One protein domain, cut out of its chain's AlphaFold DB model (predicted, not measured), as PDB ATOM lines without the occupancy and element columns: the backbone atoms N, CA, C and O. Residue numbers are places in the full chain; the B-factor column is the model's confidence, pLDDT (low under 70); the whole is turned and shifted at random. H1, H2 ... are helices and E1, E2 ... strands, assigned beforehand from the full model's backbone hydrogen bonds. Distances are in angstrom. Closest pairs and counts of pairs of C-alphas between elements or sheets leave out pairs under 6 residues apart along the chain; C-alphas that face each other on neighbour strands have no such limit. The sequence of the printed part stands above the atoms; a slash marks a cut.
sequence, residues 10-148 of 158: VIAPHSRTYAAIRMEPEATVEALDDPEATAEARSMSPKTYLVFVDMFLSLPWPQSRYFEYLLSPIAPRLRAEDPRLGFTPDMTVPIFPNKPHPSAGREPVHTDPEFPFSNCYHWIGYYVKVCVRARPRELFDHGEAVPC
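What this domain is: This is residues 10 to 148 of the 158 residues of an uncharacterized protein of Lentinus tigrinus ALCF2SS1-6 (UniProt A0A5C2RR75). There is little regular structure: a strongly twisted, branched antiparallel sheet, with the helical hairpin H1 and H2 beyond one end and long loops at the other. Of 139 printed residues, 54 are in named elements, mixed in class: E1, H1, H2, then E2 to E6. The whole is only just compact, close to loose, with radius of gyration of the C-alphas 17.1 A and spans 48 by 36 by 25 A.

How they stand to each other: E1, residues 17 to 22, is antiparallel to E2, residues 48 to 56; N 19 and O 51 are 2.9 A apart. H1, residues 25 to 32, touches H2, residues 35 to 43; the closest C-alphas, Pro 25 and Ala 41, are 4.9 A apart. E3, residues 66 to 75, forms a hairpin with E2; N 72 and O 52 are 2.9 A apart.

Where its parts are: C-alpha 17 is at (346.139, 320.573, 230.669). E6, residues 128 to 133, ends at (333.333, 323.007, 242.769).

The domain as a whole: The printed part has no cut. Residues 76 to 91 and 95 to 120 are long links; pLDDT is under 70 at residues 100 to 105, among others.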
ATOM      1  N   VAL A  10     346.683 326.567 242.756       79.94
ATOM      2  CA  VAL A  10     345.881 327.536 241.979       79.94
ATOM      3  C   VAL A  10     344.427 327.597 242.426       79.94
ATOM      4  O   VAL A  10     343.884 326.643 242.971       79.94
ATOM      5  N   ILE A  11     343.773 328.736 242.187       80.56
ATOM      6  CA  ILE A  11     342.356 328.934 242.542       80.56
ATOM      7  C   ILE A  11     341.440 328.064 241.672       80.56
ATOM      8  O   ILE A  11     340.408 327.602 242.152       80.56
ATOM      9  N   ALA A  12     341.826 327.815 240.419       83.88
ATOM     10  CA  ALA A  12     341.065 327.023 239.461       83.88
ATOM     11  C   ALA A  12     342.016 326.236 238.532       83.88
ATOM     12  O   ALA A  12     343.095 326.753 238.218       83.88
ATOM     13  N   PRO A  13     341.650 325.019 238.081       84.00
ATOM     14  CA  PRO A  13     342.431 324.256 237.103       84.00
ATOM     15  C   PRO A  13     342.740 325.051 235.827       84.00
ATOM     16  O   PRO A  13     341.876 325.766 235.316       84.00
ATOM     17  N   HIS A  14     343.956 324.919 235.294       84.62
ATOM     18  CA  HIS A  14     344.378 325.663 234.110       84.62
ATOM     19  C   HIS A  14     343.881 324.997 232.816       84.62
ATOM     20  O   HIS A  14     343.923 323.775 232.681       84.62
ATOM     21  N   SER A  15     343.460 325.792 231.829       86.06
ATOM     22  CA  SER A  15     343.161 325.289 230.478       86.06
ATOM     23  C   SER A  15     344.403 324.723 229.783       86.06
ATOM     24  O   SER A  15     345.530 325.104 230.098       86.06
ATOM     25  N   ARG A  16     344.200 323.885 228.769       87.88
ATOM     26  CA  ARG A  16     345.234 323.175 228.005       87.88
ATOM     27  C   ARG A  16     346.098 322.226 228.837       87.88
ATOM     28  O   ARG A  16     347.303 322.102 228.611       87.88
ATOM     29  N   THR A  17     345.475 321.545 229.792       89.50
ATOM     30  CA  THR A  17     346.139 320.573 230.669       89.50
ATOM     31  C   THR A  17     345.366 319.266 230.709       89.50
ATOM     32  O   THR A  17     344.143 319.247 230.563       89.50
ATOM     33  N   TYR A  18     346.075 318.158 230.885       91.56
ATOM     34  CA  TYR A  18     345.445 316.874 231.155       91.56
ATOM     35  C   TYR A  18     345.206 316.715 232.652       91.56
ATOM     36  O   TYR A  18     346.061 317.057 233.470       91.56
ATOM     37  N   ALA A  19     344.048 316.165 233.000       90.25
ATOM     38  CA  ALA A  19     343.636 315.958 234.377       90.25
ATOM     39  C   ALA A  19     342.873 314.641 234.536       90.25
ATOM     40  O   ALA A  19     342.224 314.149 233.612       90.25
ATOM     41  N   ALA A  20     342.917 314.094 235.745       90.25
ATOM     42  CA  ALA A  20     342.005 313.051 236.178       90.25
ATOM     43  C   ALA A  20     340.852 313.702 236.947       90.25
ATOM     44  O   ALA A  20     341.075 314.399 237.937       90.25
ATOM     45  N   ILE A  21     339.619 313.471 236.506       89.56
ATOM     46  CA  ILE A  21     338.417 313.965 237.181       89.56
ATOM     47  C   ILE A  21     337.595 312.805 237.724       89.56
ATOM     48  O   ILE A  21     337.598 311.701 237.180       89.56
ATOM     49  N   ARG A  22     336.842 313.069 238.787       91.88
ATOM     50  CA  ARG A  22     335.836 312.157 239.326       91.88
ATOM     51  C   ARG A  22     334.599 312.971 239.662       91.88
ATOM     52  O   ARG A  22     334.710 313.985 240.346       91.88
ATOM     53  N   MET A  23     333.447 312.540 239.162       90.31
ATOM     54  CA  MET A  23     332.182 313.216 239.443       90.31
ATOM     55  C   MET A  23     331.753 313.015 240.902       90.31
ATOM     56  O   MET A  23     332.048 311.978 241.497       90.31
ATOM     57  N   GLU A  24     331.032 313.992 241.447       91.81
ATOM     58  CA  GLU A  24     330.329 313.923 242.733       91.81
ATOM     59  C   GLU A  24     328.823 313.888 242.410       91.81
ATOM     60  O   GLU A  24     328.237 314.944 242.152       91.81
ATOM     61  N   PRO A  25     328.208 312.692 242.301       92.44
ATOM     62  CA  PRO A  25     326.850 312.553 241.777       92.44
ATOM     63  C   PRO A  25     325.819 313.342 242.582       92.44
ATOM     64  O   PRO A  25     325.031 314.068 241.990       92.44
ATOM     65  N   GLU A  26     325.870 313.269 243.916       92.75
ATOM     66  CA  GLU A  26     324.918 313.977 244.784       92.75
ATOM     67  C   GLU A  26     324.997 315.496 244.591       92.75
ATOM     68  O   GLU A  26     323.977 316.135 244.364       92.75
ATOM     69  N   ALA A  27     326.204 316.072 244.553       89.50
ATOM     70  CA  ALA A  27     326.381 317.502 244.285       89.50
ATOM     71  C   ALA A  27     325.938 317.909 242.864       89.50
ATOM     72  O   ALA A  27     325.599 319.065 242.628       89.50
ATOM     73  N   THR A  28     325.944 316.972 241.909       88.56
ATOM     74  CA  THR A  28     325.488 317.227 240.532       88.56
ATOM     75  C   THR A  28     323.969 317.380 240.467       88.56
ATOM     76  O   THR A  28     323.471 318.188 239.686       88.56
ATOM     77  N   VAL A  29     323.239 316.615 241.283       92.50
ATOM     78  CA  VAL A  29     321.766 316.597 241.290       92.50
ATOM     79  C   VAL A  29     321.154 317.444 242.406       92.50
ATOM     80  O   VAL A  29     319.955 317.685 242.374       92.50
ATOM     81  N   GLU A  30     321.954 317.940 243.356       89.00
ATOM     82  CA  GLU A  30     321.497 318.737 244.507       89.00
ATOM     83  C   GLU A  30     320.591 319.905 244.090       89.00
ATOM     84  O   GLU A  30     319.556 320.149 244.702       89.00
ATOM     85  N   ALA A  31     320.943 320.599 243.004       86.81
ATOM     86  CA  ALA A  31     320.180 321.741 242.506       86.81
ATOM     87  C   ALA A  31     318.812 321.373 241.898       86.81
ATOM     88  O   ALA A  31     318.014 322.273 241.641       86.81
ATOM     89  N   LEU A  32     318.553 320.087 241.631       91.19
ATOM     90  CA  LEU A  32     317.291 319.612 241.062       91.19
ATOM     91  C   LEU A  32     316.197 319.433 242.125       91.19
ATOM     92  O   LEU A  32     315.031 319.377 241.749       91.19
ATOM     93  N   ASP A  33     316.568 319.348 243.412       91.56
ATOM     94  CA  ASP A  33     315.657 319.056 244.535       91.56
ATOM     95  C   ASP A  33     314.754 317.831 244.268       91.56
ATOM     96  O   ASP A  33     313.564 317.807 244.579       91.56
ATOM     97  N   ASP A  34     315.332 316.806 243.632       96.38
ATOM     98  CA  ASP A  34     314.639 315.595 243.198       96.38
ATOM     99  C   ASP A  34     315.085 314.388 244.054       96.38
ATOM    100  O   ASP A  34     316.246 313.955 243.971       96.38
ATOM    101  N   PRO A  35     314.185 313.826 244.890       95.12
ATOM    102  CA  PRO A  35     314.483 312.660 245.715       95.12
ATOM    103  C   PRO A  35     314.871 311.409 244.916       95.12
ATOM    104  O   PRO A  35     315.703 310.635 245.392       95.12
ATOM    105  N   GLU A  36     314.302 311.205 243.723       96.81
ATOM    106  CA  GLU A  36     314.617 310.061 242.861       96.81
ATOM    107  C   GLU A  36     316.023 310.220 242.280       96.81
ATOM    108  O   GLU A  36     316.868 309.338 242.452       96.81
ATOM    109  N   ALA A  37     316.332 311.391 241.712       95.12
ATOM    110  CA  ALA A  37     317.676 311.692 241.216       95.12
ATOM    111  C   ALA A  37     318.739 311.584 242.322       95.12
ATOM    112  O   ALA A  37     319.841 311.088 242.084       95.12
ATOM    113  N   THR A  38     318.404 312.003 243.546       96.50
ATOM    114  CA  THR A  38     319.291 311.890 244.713       96.50
ATOM    115  C   THR A  38     319.520 310.433 245.121       96.50
ATOM    116  O   THR A  38     320.650 310.049 245.431       96.50
ATOM    117  N   ALA A  39     318.473 309.602 245.119       96.19
ATOM    118  CA  ALA A  39     318.586 308.180 245.435       96.19
ATOM    119  C   ALA A  39     319.454 307.441 244.402       96.19
ATOM    120  O   ALA A  39     320.369 306.703 244.779       96.19
ATOM    121  N   GLU A  40     319.238 307.709 243.114       96.12
ATOM    122  CA  GLU A  40     320.052 307.153 242.034       96.12
ATOM    123  C   GLU A  40     321.505 307.626 242.135       96.12
ATOM    124  O   GLU A  40     322.422 306.802 242.110       96.12
ATOM    125  N   ALA A  41     321.737 308.924 242.363       94.75
ATOM    126  CA  ALA A  41     323.072 309.490 242.552       94.75
ATOM    127  C   ALA A  41     323.847 308.817 243.696       94.75
ATOM    128  O   ALA A  41     325.045 308.564 243.557       94.75
ATOM    129  N   ARG A  42     323.173 308.467 244.799       95.19
ATOM    130  CA  ARG A  42     323.771 307.723 245.923       95.19
ATOM    131  C   ARG A  42     324.146 306.289 245.576       95.19
ATOM    132  O   ARG A  42     325.096 305.757 246.142       95.19
ATOM    133  N   SER A  43     323.401 305.659 244.672       95.19
ATOM    134  CA  SER A  43     323.688 304.295 244.219       95.19
ATOM    135  C   SER A  43     324.848 304.230 243.215       95.19
ATOM    136  O   SER A  43     325.431 303.164 242.996       95.19
ATOM    137  N   MET A  44     325.209 305.363 242.603       93.94
ATOM    138  CA  MET A  44     326.284 305.419 241.622       93.94
ATOM    139  C   MET A  44     327.644 305.156 242.269       93.94
ATOM    140  O   MET A  44     327.963 305.653 243.343       93.94
ATOM    141  N   SER A  45     328.506 304.447 241.537       94.19
ATOM    142  CA  SER A  45     329.929 304.315 241.858       94.19
ATOM    143  C   SER A  45     330.749 305.183 240.895       94.19
ATOM    144  O   SER A  45     331.032 304.733 239.775       94.19
ATOM    145  N   PRO A  46     331.146 306.414 241.279       92.62
ATOM    146  CA  PRO A  46     331.898 307.309 240.409       92.62
ATOM    147  C   PRO A  46     333.216 306.690 239.959       92.62
ATOM    148  O   PRO A  46     333.984 306.160 240.763       92.62
ATOM    149  N   LYS A  47     333.504 306.806 238.665       92.62
ATOM    150  CA  LYS A  47     334.786 306.406 238.085       92.62
ATOM    151  C   LYS A  47     335.678 307.624 237.903       92.62
ATOM    152  O   LYS A  47     335.199 308.755 237.797       92.62
ATOM    153  N   THR A  48     336.978 307.372 237.862       92.25
ATOM    154  CA  THR A  48     337.957 308.376 237.458       92.25
ATOM    155  C   THR A  48     338.050 308.386 235.939       92.25
ATOM    156  O   THR A  48     338.215 307.336 235.319       92.25
ATOM    157  N   TYR A  49     337.955 309.572 235.352       91.94
ATOM    158  CA  TYR A  49     338.058 309.793 233.918       91.94
ATOM    159  C   TYR A  49     339.262 310.672 233.625       91.94
ATOM    160  O   TYR A  49     339.501 311.666 234.311       91.94
ATOM    161  N   LEU A  50     340.007 310.309 232.590       94.25
ATOM    162  CA  LEU A  50     341.078 311.132 232.060       94.25
ATOM    163  C   LEU A  50     340.479 312.132 231.072       94.25
ATOM    164  O   LEU A  50     339.700 311.755 230.193       94.25
ATOM    165  N   VAL A  51     340.819 313.403 231.226       94.44
ATOM    166  CA  VAL A  51     340.289 314.497 230.412       94.44
ATOM    167  C   VAL A  51     341.399 315.459 230.031       94.44
ATOM    168  O   VAL A  51     342.416 315.569 230.712       94.44
ATOM    169  N   PHE A  52     341.168 316.188 228.954       94.19
ATOM    170  CA  PHE A  52     341.885 317.398 228.615       94.19
ATOM    171  C   PHE A  52     340.988 318.600 228.902       94.19
ATOM    172  O   PHE A  52     339.848 318.662 228.435       94.19
ATOM    173  N   VAL A  53     341.488 319.537 229.701       92.62
ATOM    174  CA  VAL A  53     340.811 320.797 230.008       92.62
ATOM    175  C   VAL A  53     340.976 321.710 228.805       92.62
ATOM    176  O   VAL A  53     342.043 322.282 228.619       92.62
ATOM    177  N   ASP A  54     339.948 321.831 227.973       91.25
ATOM    178  CA  ASP A  54     340.052 322.563 226.709       91.25
ATOM    179  C   ASP A  54     340.038 324.072 226.967       91.25
ATOM    180  O   ASP A  54     341.027 324.775 226.748       91.25
ATOM    181  N   MET A  55     338.946 324.561 227.559       89.62
ATOM    182  CA  MET A  55     338.795 325.975 227.885       89.62
ATOM    183  C   MET A  55     337.871 326.217 229.077       89.62
ATOM    184  O   MET A  55     337.023 325.393 229.427       89.62
ATOM    185  N   PHE A  56     338.030 327.396 229.672       90.38
ATOM    186  CA  PHE A  56     337.094 327.943 230.645       90.38
ATOM    187  C   PHE A  56     335.822 328.408 229.929       90.38
ATOM    188  O   PHE A  56     335.897 329.070 228.894       90.38
ATOM    189  N   LEU A  57     334.664 328.084 230.497       90.50
ATOM    190  CA  LEU A  57     333.364 328.609 230.071       90.50
ATOM    191  C   LEU A  57     332.889 329.754 230.971       90.50
ATOM    192  O   LEU A  57     332.091 330.580 230.535       90.50
ATOM    193  N   SER A  58     333.421 329.847 232.192       86.06
ATOM    194  CA  SER A  58     333.198 330.972 233.096       86.06
ATOM    195  C   SER A  58     334.510 331.506 233.670       86.06
ATOM    196  O   SER A  58     335.501 330.785 233.806       86.06
ATOM    197  N   LEU A  59     334.536 332.806 233.975       80.31
ATOM    198  CA  LEU A  59     335.697 333.441 234.595       80.31
ATOM    199  C   LEU A  59     335.834 332.978 236.056       80.31
ATOM    200  O   LEU A  59     334.827 332.931 236.769       80.31
ATOM    201  N   PRO A  60     337.057 332.679 236.533       73.75
ATOM    202  CA  PRO A  60     337.272 332.179 237.882       73.75
ATOM    203  C   PRO A  60     337.230 333.311 238.917       73.75
ATOM    204  O   PRO A  60     338.246 333.680 239.507       73.75
ATOM    205  N   TRP A  61     336.046 333.885 239.148       80.62
ATOM    206  CA  TRP A  61     335.881 334.892 240.195       80.62
ATOM    207  C   TRP A  61     336.083 334.257 241.574       80.62
ATOM    208  O   TRP A  61     335.519 333.184 241.809       80.62
ATOM    209  N   PRO A  62     336.807 334.903 242.511       72.75
ATOM    210  CA  PRO A  62     337.073 334.345 243.842       72.75
ATOM    211  C   PRO A  62     335.820 333.951 244.640       72.75
ATOM    212  O   PRO A  62     335.887 333.086 245.505       72.75
ATOM    213  N   GLN A  63     334.677 334.585 244.361       81.38
ATOM    214  CA  GLN A  63     333.394 334.324 245.021       81.38
ATOM    215  C   GLN A  63     332.571 333.217 244.342       81.38
ATOM    216  O   GLN A  63     331.502 332.857 244.840       81.38
ATOM    217  N   SER A  64     333.028 332.689 243.204       82.56
ATOM    218  CA  SER A  64     332.300 331.657 242.466       82.56
ATOM    219  C   SER A  64     332.252 330.366 243.271       82.56
ATOM    220  O   SER A  64     333.267 329.900 243.784       82.56
ATOM    221  N   ARG A  65     331.070 329.749 243.351       84.44
ATOM    222  CA  ARG A  65     330.920 328.411 243.951       84.44
ATOM    223  C   ARG A  65     331.413 327.302 243.025       84.44
ATOM    224  O   ARG A  65     331.835 326.251 243.502       84.44
ATOM    225  N   TYR A  66     331.374 327.553 241.720       87.19
ATOM    226  CA  TYR A  66     331.752 326.615 240.675       87.19
ATOM    227  C   TYR A  66     332.493 327.341 239.554       87.19
ATOM    228  O   TYR A  66     332.222 328.510 239.283       87.19
ATOM    229  N   PHE A  67     333.394 326.626 238.895       89.62
ATOM    230  CA  PHE A  67     334.047 327.039 237.659       89.62
ATOM    231  C   PHE A  67     333.565 326.133 236.530       89.62
ATOM    232  O   PHE A  67     333.574 324.908 236.674       89.62
ATOM    233  N   GLU A  68     333.133 326.719 235.421       92.19
ATOM    234  CA  GLU A  68     332.611 325.966 234.285       92.19
ATOM    235  C   GLU A  68     333.715 325.728 233.264       92.19
ATOM    236  O   GLU A  68     334.454 326.644 232.896       92.19
ATOM    237  N   TYR A  69     333.796 324.495 232.778       93.25
ATOM    238  CA  TYR A  69     334.804 324.076 231.815       93.25
ATOM    239  C   TYR A  69     334.185 323.302 230.667       93.25
ATOM    240  O   TYR A  69     333.244 322.525 230.853       93.25
ATOM    241  N   LEU A  70     334.786 323.468 229.494       94.88
ATOM    242  CA  LEU A  70     334.664 322.519 228.403       94.88
ATOM    243  C   LEU A  70     335.836 321.544 228.500       94.88
ATOM    244  O   LEU A  70     336.999 321.950 228.491       94.88
ATOM    245  N   LEU A  71     335.524 320.260 228.615       95.00
ATOM    246  CA  LEU A  71     336.509 319.190 228.690       95.00
ATOM    247  C   LEU A  71     336.410 318.299 227.461       95.00
ATOM    248  O   LEU A  71     335.306 318.005 227.007       95.00
ATOM    249  N   SER A  72     337.548 317.809 226.982       95.56
ATOM    250  CA  SER A  72     337.636 316.722 226.006       95.56
ATOM    251  C   SER A  72     338.014 315.430 226.737       95.56
ATOM    252  O   SER A  72     339.132 315.335 227.254       95.56
ATOM    253  N   PRO A  73     337.118 314.437 226.870       95.69
ATOM    254  CA  PRO A  73     337.480 313.183 227.514       95.69
ATOM    255  C   PRO A  73     338.474 312.369 226.678       95.69
ATOM    256  O   PRO A  73     338.347 312.260 225.458       95.69
ATOM    257  N   ILE A  74     339.441 311.745 227.354       95.81
ATOM    258  CA  ILE A  74     340.484 310.936 226.722       95.81
ATOM    259  C   ILE A  74     340.047 309.480 226.668       95.81
ATOM    260  O   ILE A  74     339.727 308.858 227.683       95.81
ATOM    261  N   ALA A  75     340.059 308.921 225.463       93.62
ATOM    262  CA  ALA A  75     339.643 307.552 225.231       93.62
ATOM    263  C   ALA A  75     340.846 306.595 225.215       93.62
ATOM    264  O   ALA A  75     341.882 306.925 224.637       93.62
ATOM    265  N   PRO A  76     340.708 305.374 225.764       93.06
ATOM    266  CA  PRO A  76     341.746 304.342 225.708       93.06
ATOM    267  C   PRO A  76     341.718 303.525 224.400       93.06
ATOM    268  O   PRO A  76     342.344 302.469 224.305       93.06
ATOM    269  N   ARG A  77     340.891 303.933 223.427       90.56
ATOM    270  CA  ARG A  77     340.620 303.202 222.183       90.56
ATOM    271  C   ARG A  77     340.168 304.143 221.068       90.56
ATOM    272  O   ARG A  77     339.794 305.288 221.327       90.56
ATOM    273  N   LEU A  78     340.134 303.622 219.844       89.44
ATOM    274  CA  LEU A  78     339.580 304.325 218.687       89.44
ATOM    275  C   LEU A  78     338.080 304.576 218.840       89.44
ATOM    276  O   LEU A  78     337.373 303.863 219.560       89.44
ATOM    277  N   ARG A  79     337.605 305.608 218.147       88.75
ATOM    278  CA  ARG A  79     336.191 305.955 218.124       88.75
ATOM    279  C   ARG A  79     335.415 304.882 217.365       88.75
ATOM    280  O   ARG A  79     335.883 304.377 216.349       88.75
ATOM    281  N   ALA A  80     334.239 304.526 217.874       89.81
ATOM    282  CA  ALA A  80     333.319 303.690 217.116       89.81
ATOM    283  C   ALA A  80     332.759 304.489 215.933       89.81
ATOM    284  O   ALA A  80     332.538 305.696 216.051       89.81
ATOM    285  N   GLU A  81     332.532 303.810 214.816       91.69
ATOM    286  CA  GLU A  81     331.835 304.409 213.686       91.69
ATOM    287  C   GLU A  81     330.381 304.710 214.071       91.69
ATOM    288  O   GLU A  81     329.700 303.877 214.672       91.69
ATOM    289  N   ASP A  82     329.911 305.903 213.720       91.81
ATOM    290  CA  ASP A  82     328.501 306.274 213.787       91.81
ATOM    291  C   ASP A  82     328.142 307.059 212.519       91.81
ATOM    292  O   ASP A  82     328.344 308.280 212.465       91.81
ATOM    293  N   PRO A  83     327.588 306.385 211.495       92.12
ATOM    294  CA  PRO A  83     327.244 307.025 210.230       92.12
ATOM    295  C   PRO A  83     326.206 308.144 210.368       92.12
ATOM    296  O   PRO A  83     326.173 309.046 209.536       92.12
ATOM    297  N   ARG A  84     325.364 308.126 211.413       93.81
ATOM    298  CA  ARG A  84     324.333 309.159 211.619       93.81
ATOM    299  C   ARG A  84     324.946 310.493 212.017       93.81
ATOM    300  O   ARG A  84     324.418 311.541 211.659       93.81
ATOM    301  N   LEU A  85     326.044 310.436 212.762       88.00
ATOM    302  CA  LEU A  85     326.799 311.600 213.215       88.00
ATOM    303  C   LEU A  85     328.046 311.853 212.355       88.00
ATOM    304  O   LEU A  85     328.785 312.801 212.612       88.00
ATOM    305  N   GLY A  86     328.280 311.014 211.339       90.06
ATOM    306  CA  GLY A  86     329.453 311.079 210.471       90.06
ATOM    307  C   GLY A  86     330.762 310.742 211.186       90.06
ATOM    308  O   GLY A  86     331.815 311.196 210.751       90.06
ATOM    309  N   PHE A  87     330.718 309.991 212.292       90.81
ATOM    310  CA  PHE A  87     331.923 309.605 213.022       90.81
ATOM    311  C   PHE A  87     332.568 308.374 212.409       90.81
ATOM    312  O   PHE A  87     331.913 307.349 212.236       90.81
ATOM    313  N   THR A  88     333.874 308.450 212.177       90.25
ATOM    314  CA  THR A  88     334.696 307.329 211.717       90.25
ATOM    315  C   THR A  88     335.830 307.040 212.713       90.25
ATOM    316  O   THR A  88     336.198 307.914 213.510       90.25
ATOM    317  N   PRO A  89     336.420 305.828 212.708       88.75
ATOM    318  CA  PRO A  89     337.514 305.486 213.623       88.75
ATOM    319  C   PRO A  89     338.763 306.375 213.496       88.75
ATOM    320  O   PRO A  89     339.488 306.573 214.474       88.75
ATOM    321  N   ASP A  90     339.001 306.951 212.316       88.00
ATOM    322  CA  ASP A  90     340.123 307.855 212.033       88.00
ATOM    323  C   ASP A  90     339.903 309.305 212.510       88.00
ATOM    324  O   ASP A  90     340.838 310.117 212.489       88.00
ATOM    325  N   MET A  91     338.712 309.629 213.032       89.19
ATOM    326  CA  MET A  91     338.428 310.893 213.727       89.19
ATOM    327  C   MET A  91     338.972 310.891 215.165       89.19
ATOM    328  O   MET A  91     338.287 311.247 216.131       89.19
ATOM    329  N   THR A  92     340.228 310.472 215.308       90.62
ATOM    330  CA  THR A  92     340.963 310.400 216.569       90.62
ATOM    331  C   THR A  92     342.383 310.931 216.404       90.62
ATOM    332  O   THR A  92     342.941 310.889 215.312       90.62
ATOM    333  N   VAL A  93     342.979 311.448 217.477       91.38
ATOM    334  CA  VAL A  93     344.382 311.892 217.494       91.38
ATOM    335  C   VAL A  93     345.108 311.158 218.622       91.38
ATOM    336  O   VAL A  93     344.661 311.262 219.768       91.38
ATOM    337  N   PRO A  94     346.180 310.396 218.341       92.75
ATOM    338  CA  PRO A  94     346.929 309.708 219.387       92.75
ATOM    339  C   PRO A  94     347.657 310.709 220.290       92.75
ATOM    340  O   PRO A  94     348.013 311.802 219.859       92.75
ATOM    341  N   ILE A  95     347.890 310.328 221.544       93.00
ATOM    342  CA  ILE A  95     348.741 311.073 222.480       93.00
ATOM    343  C   ILE A  95     350.012 310.253 222.688       93.00
ATOM    344  O   ILE A  95     349.929 309.085 223.066       93.00
ATOM    345  N   PHE A  96     351.177 310.834 222.408       91.75
ATOM    346  CA  PHE A  96     352.464 310.155 222.562       91.75
ATOM    347  C   PHE A  96     352.641 309.689 224.021       91.75
ATOM    348  O   PHE A  96     352.386 310.500 224.908       91.75
ATOM    349  N   PRO A  97     353.046 308.431 224.300       92.62
ATOM    350  CA  PRO A  97     353.773 307.499 223.425       92.62
ATOM    351  C   PRO A  97     352.907 306.565 222.566       92.62
ATOM    352  O   PRO A  97     353.420 305.615 221.968       92.62
ATOM    353  N   ASN A  98     351.597 306.799 222.478       90.88
ATOM    354  CA  ASN A  98     350.753 306.036 221.569       90.88
ATOM    355  C   ASN A  98     351.176 306.248 220.104       90.88
ATOM    356  O   ASN A  98     351.543 307.353 219.693       90.88
ATOM    357  N   LYS A  99     351.135 305.174 219.311       80.44
ATOM    358  CA  LYS A  99     351.646 305.174 217.936       80.44
ATOM    359  C   LYS A  99     350.665 305.846 216.964       80.44
ATOM    360  O   LYS A  99     349.456 305.838 217.206       80.44
ATOM    361  N   PRO A 100     351.171 306.388 215.838       68.88
ATOM    362  CA  PRO A 100     350.336 306.958 214.789       68.88
ATOM    363  C   PRO A 100     349.285 305.968 214.279       68.88
ATOM    364  O   PRO A 100     349.537 304.766 214.164       68.88
ATOM    365  N   HIS A 101     348.108 306.494 213.941       67.25
ATOM    366  CA  HIS A 101     347.011 305.696 213.406       67.25
ATOM    367  C   HIS A 101     347.340 305.151 212.001       67.25
ATOM    368  O   HIS A 101     347.731 305.948 211.139       67.25
ATOM    369  N   PRO A 102     347.111 303.853 211.715       59.53
ATOM    370  CA  PRO A 102     347.510 303.237 210.446       59.53
ATOM    371  C   PRO A 102     346.888 303.858 209.188       59.53
ATOM    372  O   PRO A 102     347.529 303.870 208.144       59.53
ATOM    373  N   SER A 103     345.651 304.367 209.262       66.50
ATOM    374  CA  SER A 103     344.929 304.862 208.075       66.50
ATOM    375  C   SER A 103     345.038 306.367 207.835       66.50
ATOM    376  O   SER A 103     344.726 306.817 206.738       66.50
ATOM    377  N   ALA A 104     345.442 307.151 208.840       64.44
ATOM    378  CA  ALA A 104     345.314 308.611 208.791       64.44
ATOM    379  C   ALA A 104     346.622 309.374 209.029       64.44
ATOM    380  O   ALA A 104     346.621 310.596 208.915       64.44
ATOM    381  N   GLY A 105     347.724 308.692 209.373       69.62
ATOM    382  CA  GLY A 105     349.052 309.313 209.487       69.62
ATOM    383  C   GLY A 105     349.126 310.501 210.456       69.62
ATOM    384  O   GLY A 105     350.037 311.315 210.348       69.62
ATOM    385  N   ARG A 106     348.158 310.638 211.376       80.50
ATOM    386  CA  ARG A 106     348.090 311.766 212.309       80.50
ATOM    387  C   ARG A 106     349.242 311.670 213.297       80.50
ATOM    388  O   ARG A 106     349.394 310.650 213.974       80.50
ATOM    389  N   GLU A 107     350.025 312.740 213.368       86.50
ATOM    390  CA  GLU A 107     351.116 312.863 214.324       86.50
ATOM    391  C   GLU A 107     350.552 312.862 215.755       86.50
ATOM    392  O   GLU A 107     349.553 313.545 216.019       86.50
ATOM    393  N   PRO A 108     351.128 312.065 216.672       90.00
ATOM    394  CA  PRO A 108     350.719 312.079 218.063       90.00
ATOM    395  C   PRO A 108     350.902 313.451 218.710       90.00
ATOM    396  O   PRO A 108     351.866 314.167 218.453       90.00
ATOM    397  N   VAL A 109     349.992 313.799 219.616       90.62
ATOM    398  CA  VAL A 109     350.170 314.957 220.490       90.62
ATOM    399  C   VAL A 109     351.283 314.644 221.478       90.62
ATOM    400  O   VAL A 109     351.179 313.694 222.254       90.62
ATOM    401  N   HIS A 110     352.328 315.462 221.462       89.75
ATOM    402  CA  HIS A 110     353.420 315.384 222.419       89.75
ATOM    403  C   HIS A 110     353.147 316.279 223.627       89.75
ATOM    404  O   HIS A 110     352.685 317.416 223.496       89.75
ATOM    405  N   THR A 111     353.459 315.761 224.809       87.25
ATOM    406  CA  THR A 111     353.373 316.483 226.078       87.25
ATOM    407  C   THR A 111     354.751 316.591 226.715       87.25
ATOM    408  O   THR A 111     355.642 315.793 226.419       87.25
ATOM    409  N   ASP A 112     354.924 317.581 227.587       82.69
ATOM    410  CA  ASP A 112     356.115 317.727 228.427       82.69
ATOM    411  C   ASP A 112     355.656 317.936 229.883       82.69
ATOM    412  O   ASP A 112     355.100 318.998 230.178       82.69
ATOM    413  N   PRO A 113     355.808 316.942 230.781       84.19
ATOM    414  CA  PRO A 113     356.483 315.654 230.579       84.19
ATOM    415  C   PRO A 113     355.716 314.699 229.647       84.19
ATOM    416  O   PRO A 113     354.543 314.922 229.335       84.19
ATOM    417  N   GLU A 114     356.382 313.628 229.201       89.00
ATOM    418  CA  GLU A 114     355.767 312.581 228.372       89.00
ATOM    419  C   GLU A 114     354.497 312.021 229.029       89.00
ATOM    420  O   GLU A 114     354.425 311.852 230.249       89.00
ATOM    421  N   PHE A 115     353.480 311.747 228.212       90.19
ATOM    422  CA  PHE A 115     352.197 311.293 228.715       90.19
ATOM    423  C   PHE A 115     352.320 309.891 229.326       90.19
ATOM    424  O   PHE A 115     352.891 308.995 228.705       90.19
ATOM    425  N   PRO A 116     351.733 309.637 230.507       90.81
ATOM    426  CA  PRO A 116     351.980 308.395 231.239       90.81
ATOM    427  C   PRO A 116     351.320 307.147 230.624       90.81
ATOM    428  O   PRO A 116     351.563 306.035 231.092       90.81
ATOM    429  N   PHE A 117     350.469 307.299 229.602       92.50
ATOM    430  CA  PHE A 117     349.679 306.207 229.026       92.50
ATOM    431  C   PHE A 117     349.903 306.071 227.516       92.50
ATOM    432  O   PHE A 117     349.754 307.028 226.761       92.50
ATOM    433  N   SER A 118     350.186 304.849 227.058       91.81
ATOM    434  CA  SER A 118     350.526 304.538 225.661       91.81
ATOM    435  C   SER A 118     349.337 304.161 224.772       91.81
ATOM    436  O   SER A 118     349.528 303.779 223.621       91.81
ATOM    437  N   ASN A 119     348.107 304.252 225.277       92.62
ATOM    438  CA  ASN A 119     346.885 303.856 224.570       92.62
ATOM    439  C   ASN A 119     345.820 304.964 224.532       92.62
ATOM    440  O   ASN A 119     344.635 304.674 224.380       92.62
ATOM    441  N   CYS A 120     346.223 306.223 224.689       94.25
ATOM    442  CA  CYS A 120     345.302 307.348 224.784       94.25
ATOM    443  C   CYS A 120     345.090 308.067 223.445       94.25
ATOM    444  O   CYS A 120     346.016 308.227 222.642       94.25
ATOM    445  N   TYR A 121     343.850 308.511 223.236       93.31
ATOM    446  CA  TYR A 121     343.403 309.238 222.055       93.31
ATOM    447  C   TYR A 121     342.499 310.406 222.450       93.31
ATOM    448  O   TYR A 121     341.623 310.264 223.305       93.31
ATOM    449  N   HIS A 122     342.640 311.524 221.742       93.75
ATOM    450  CA  HIS A 122     341.575 312.514 221.618       93.75
ATOM    451  C   HIS A 122     340.560 312.034 220.589       93.75
ATOM    452  O   HIS A 122     340.938 311.606 219.497       93.75
ATOM    453  N   TRP A 123     339.274 312.126 220.906       93.06
ATOM    454  CA  TRP A 123     338.195 311.912 219.944       93.06
ATOM    455  C   TRP A 123     337.708 313.264 219.418       93.06
ATOM    456  O   TRP A 123     337.287 314.119 220.192       93.06
ATOM    457  N   ILE A 124     337.744 313.469 218.098       87.12
ATOM    458  CA  ILE A 124     337.400 314.768 217.496       87.12
ATOM    459  C   ILE A 124     335.926 315.099 217.760       87.12
ATOM    460  O   ILE A 124     335.047 314.294 217.464       87.12
ATOM    461  N   GLY A 125     335.627 316.277 218.309       86.12
ATOM    462  CA  GLY A 125     334.243 316.668 218.598       86.12
ATOM    463  C   GLY A 125     333.625 315.959 219.808       86.12
ATOM    464  O   GLY A 125     332.403 315.920 219.924       86.12
ATOM    465  N   TYR A 126     334.434 315.347 220.680       91.62
ATOM    466  CA  TYR A 126     333.952 314.740 221.917       91.62
ATOM    467  C   TYR A 126     334.216 315.666 223.102       91.62
ATOM    468  O   TYR A 126     335.335 315.742 223.598       91.62
ATOM    469  N   TYR A 127     333.173 316.369 223.544       93.88
ATOM    470  CA  TYR A 127     333.271 317.346 224.623       93.88
ATOM    471  C   TYR A 127     332.186 317.148 225.674       93.88
ATOM    472  O   TYR A 127     331.068 316.736 225.366       93.88
ATOM    473  N   VAL A 128     332.509 317.502 226.913       94.44
ATOM    474  CA  VAL A 128     331.582 317.521 228.044       94.44
ATOM    475  C   VAL A 128     331.733 318.850 228.773       94.44
ATOM    476  O   VAL A 128     332.847 319.307 229.028       94.44
ATOM    477  N   LYS A 129     330.603 319.472 229.112       94.69
ATOM    478  CA  LYS A 129     330.575 320.634 230.001       94.69
ATOM    479  C   LYS A 129     330.520 320.151 231.441       94.69
ATOM    480  O   LYS A 129     329.695 319.295 231.756       94.69
ATOM    481  N   VAL A 130     331.372 320.694 232.302       92.12
ATOM    482  CA  VAL A 130     331.368 320.355 233.730       92.12
ATOM    483  C   VAL A 130     331.447 321.597 234.601       92.12
ATOM    484  O   VAL A 130     332.058 322.597 234.222       92.12
ATOM    485  N   CYS A 131     330.892 321.477 235.803       90.94
ATOM    486  CA  CYS A 131     331.049 322.440 236.883       90.94
ATOM    487  C   CYS A 131     332.020 321.868 237.917       90.94
ATOM    488  O   CYS A 131     331.743 320.850 238.551       90.94
ATOM    489  N   VAL A 132     333.168 322.514 238.098       88.69
ATOM    490  CA  VAL A 132     334.151 322.150 239.120       88.69
ATOM    491  C   VAL A 132     333.875 322.981 240.364       88.69
ATOM    492  O   VAL A 132     333.941 324.207 240.315       88.69
ATOM    493  N   ARG A 133     333.570 322.325 241.489       86.94
ATOM    494  CA  ARG A 133     333.333 323.007 242.769       86.94
ATOM    495  C   ARG A 133     334.582 323.767 243.201       86.94
ATOM    496  O   ARG A 133     335.654 323.174 243.333       86.94
ATOM    497  N   ALA A 134     334.431 325.065 243.443       84.00
ATOM    498  CA  ALA A 134     335.493 325.883 243.996       84.00
ATOM    499  C   ALA A 134     335.870 325.371 245.388       84.00
ATOM    500  O   ALA A 134     335.037 324.858 246.141       84.00
ATOM    501  N   ARG A 135     337.139 325.534 245.749       78.25
ATOM    502  CA  ARG A 135     337.657 325.153 247.060       78.25
ATOM    503  C   ARG A 135     338.236 326.392 247.757       78.25
ATOM    504  O   ARG A 135     339.435 326.633 247.711       78.25
ATOM    505  N   PRO A 136     337.406 327.207 248.433       67.12
ATOM    506  CA  PRO A 136     337.844 328.502 248.968       67.12
ATOM    507  C   PRO A 136     338.954 328.404 250.024       67.12
ATOM    508  O   PRO A 136     339.684 329.363 250.248       67.12
ATOM    509  N   ARG A 137     339.059 327.253 250.704       70.94
ATOM    510  CA  ARG A 137     340.057 326.982 251.752       70.94
ATOM    511  C   ARG A 137     341.210 326.089 251.281       70.94
ATOM    512  O   ARG A 137     342.184 325.936 252.009       70.94
ATOM    513  N   GLU A 138     341.111 325.511 250.085       75.25
ATOM    514  CA  GLU A 138     342.091 324.576 249.525       75.25
ATOM    515  C   GLU A 138     342.313 324.896 248.050       75.25
ATOM    516  O   GLU A 138     341.426 324.735 247.229       75.25
ATOM    517  N   LEU A 139     343.508 325.319 247.677       78.94
ATOM    518  CA  LEU A 139     343.825 325.534 246.267       78.94
ATOM    519  C   LEU A 139     343.981 324.191 245.530       78.94
ATOM    520  O   LEU A 139     344.386 323.192 246.130       78.94
ATOM    521  N   PHE A 140     343.693 324.176 244.230       78.81
ATOM    522  CA  PHE A 140     343.920 323.022 243.363       78.81
ATOM    523  C   PHE A 140     345.418 322.795 243.189       78.81
ATOM    524  O   PHE A 140     346.154 323.727 242.862       78.81
ATOM    525  N   ASP A 141     345.849 321.557 243.410       77.31
ATOM    526  CA  ASP A 141     347.222 321.145 243.150       77.31
ATOM    527  C   ASP A 141     347.414 320.915 241.652       77.31
ATOM    528  O   ASP A 141     346.678 320.152 241.024       77.31
ATOM    529  N   HIS A 142     348.385 321.620 241.091       73.69
ATOM    530  CA  HIS A 142     348.706 321.599 239.676       73.69
ATOM    531  C   HIS A 142     350.164 321.163 239.434       73.69
ATOM    532  O   HIS A 142     350.650 321.228 238.302       73.69
ATOM    533  N   GLY A 143     350.855 320.684 240.479       66.38
ATOM    534  CA  GLY A 143     352.256 320.266 240.412       66.38
ATOM    535  C   GLY A 143     352.506 319.073 239.486       66.38
ATOM    536  O   GLY A 143     353.533 319.031 238.819       66.38
ATOM    537  N   GLU A 144     351.538 318.158 239.391       67.75
ATOM    538  CA  GLU A 144     351.615 316.934 238.574       67.75
ATOM    539  C   GLU A 144     350.801 317.032 237.269       67.75
ATOM    540  O   GLU A 144     350.553 316.034 236.591       67.75
ATOM    541  N   ALA A 145     350.312 318.225 236.920       70.62
ATOM    542  CA  ALA A 145     349.518 318.399 235.711       70.62
ATOM    543  C   ALA A 145     350.401 318.314 234.463       70.62
ATOM    544  O   ALA A 145     351.469 318.923 234.400       70.62
ATOM    545  N   VAL A 146     349.912 317.626 233.431       75.06
ATOM    546  CA  VAL A 146     350.622 317.502 232.154       75.06
ATOM    547  C   VAL A 146     350.085 318.562 231.182       75.06
ATOM    548  O   VAL A 146     348.922 318.477 230.778       75.06
ATOM    549  N   PRO A 147     350.866 319.591 230.811       73.44
ATOM    550  CA  PRO A 147     350.446 320.595 229.840       73.44
ATOM    551  C   PRO A 147     350.563 320.084 228.396       73.44
ATOM    552  O   PRO A 147     351.403 319.243 228.070       73.44
ATOM    553  N   CYS A 148     349.734 320.630 227.505       63.31
ATOM    554  CA  CYS A 148     349.823 320.388 226.065       63.31
ATOM    555  C   CYS A 148     350.360 321.633 225.334       63.31
ATOM    556  O   CYS A 148     349.652 322.635 225.230       63.31
TER     557      CYS A 148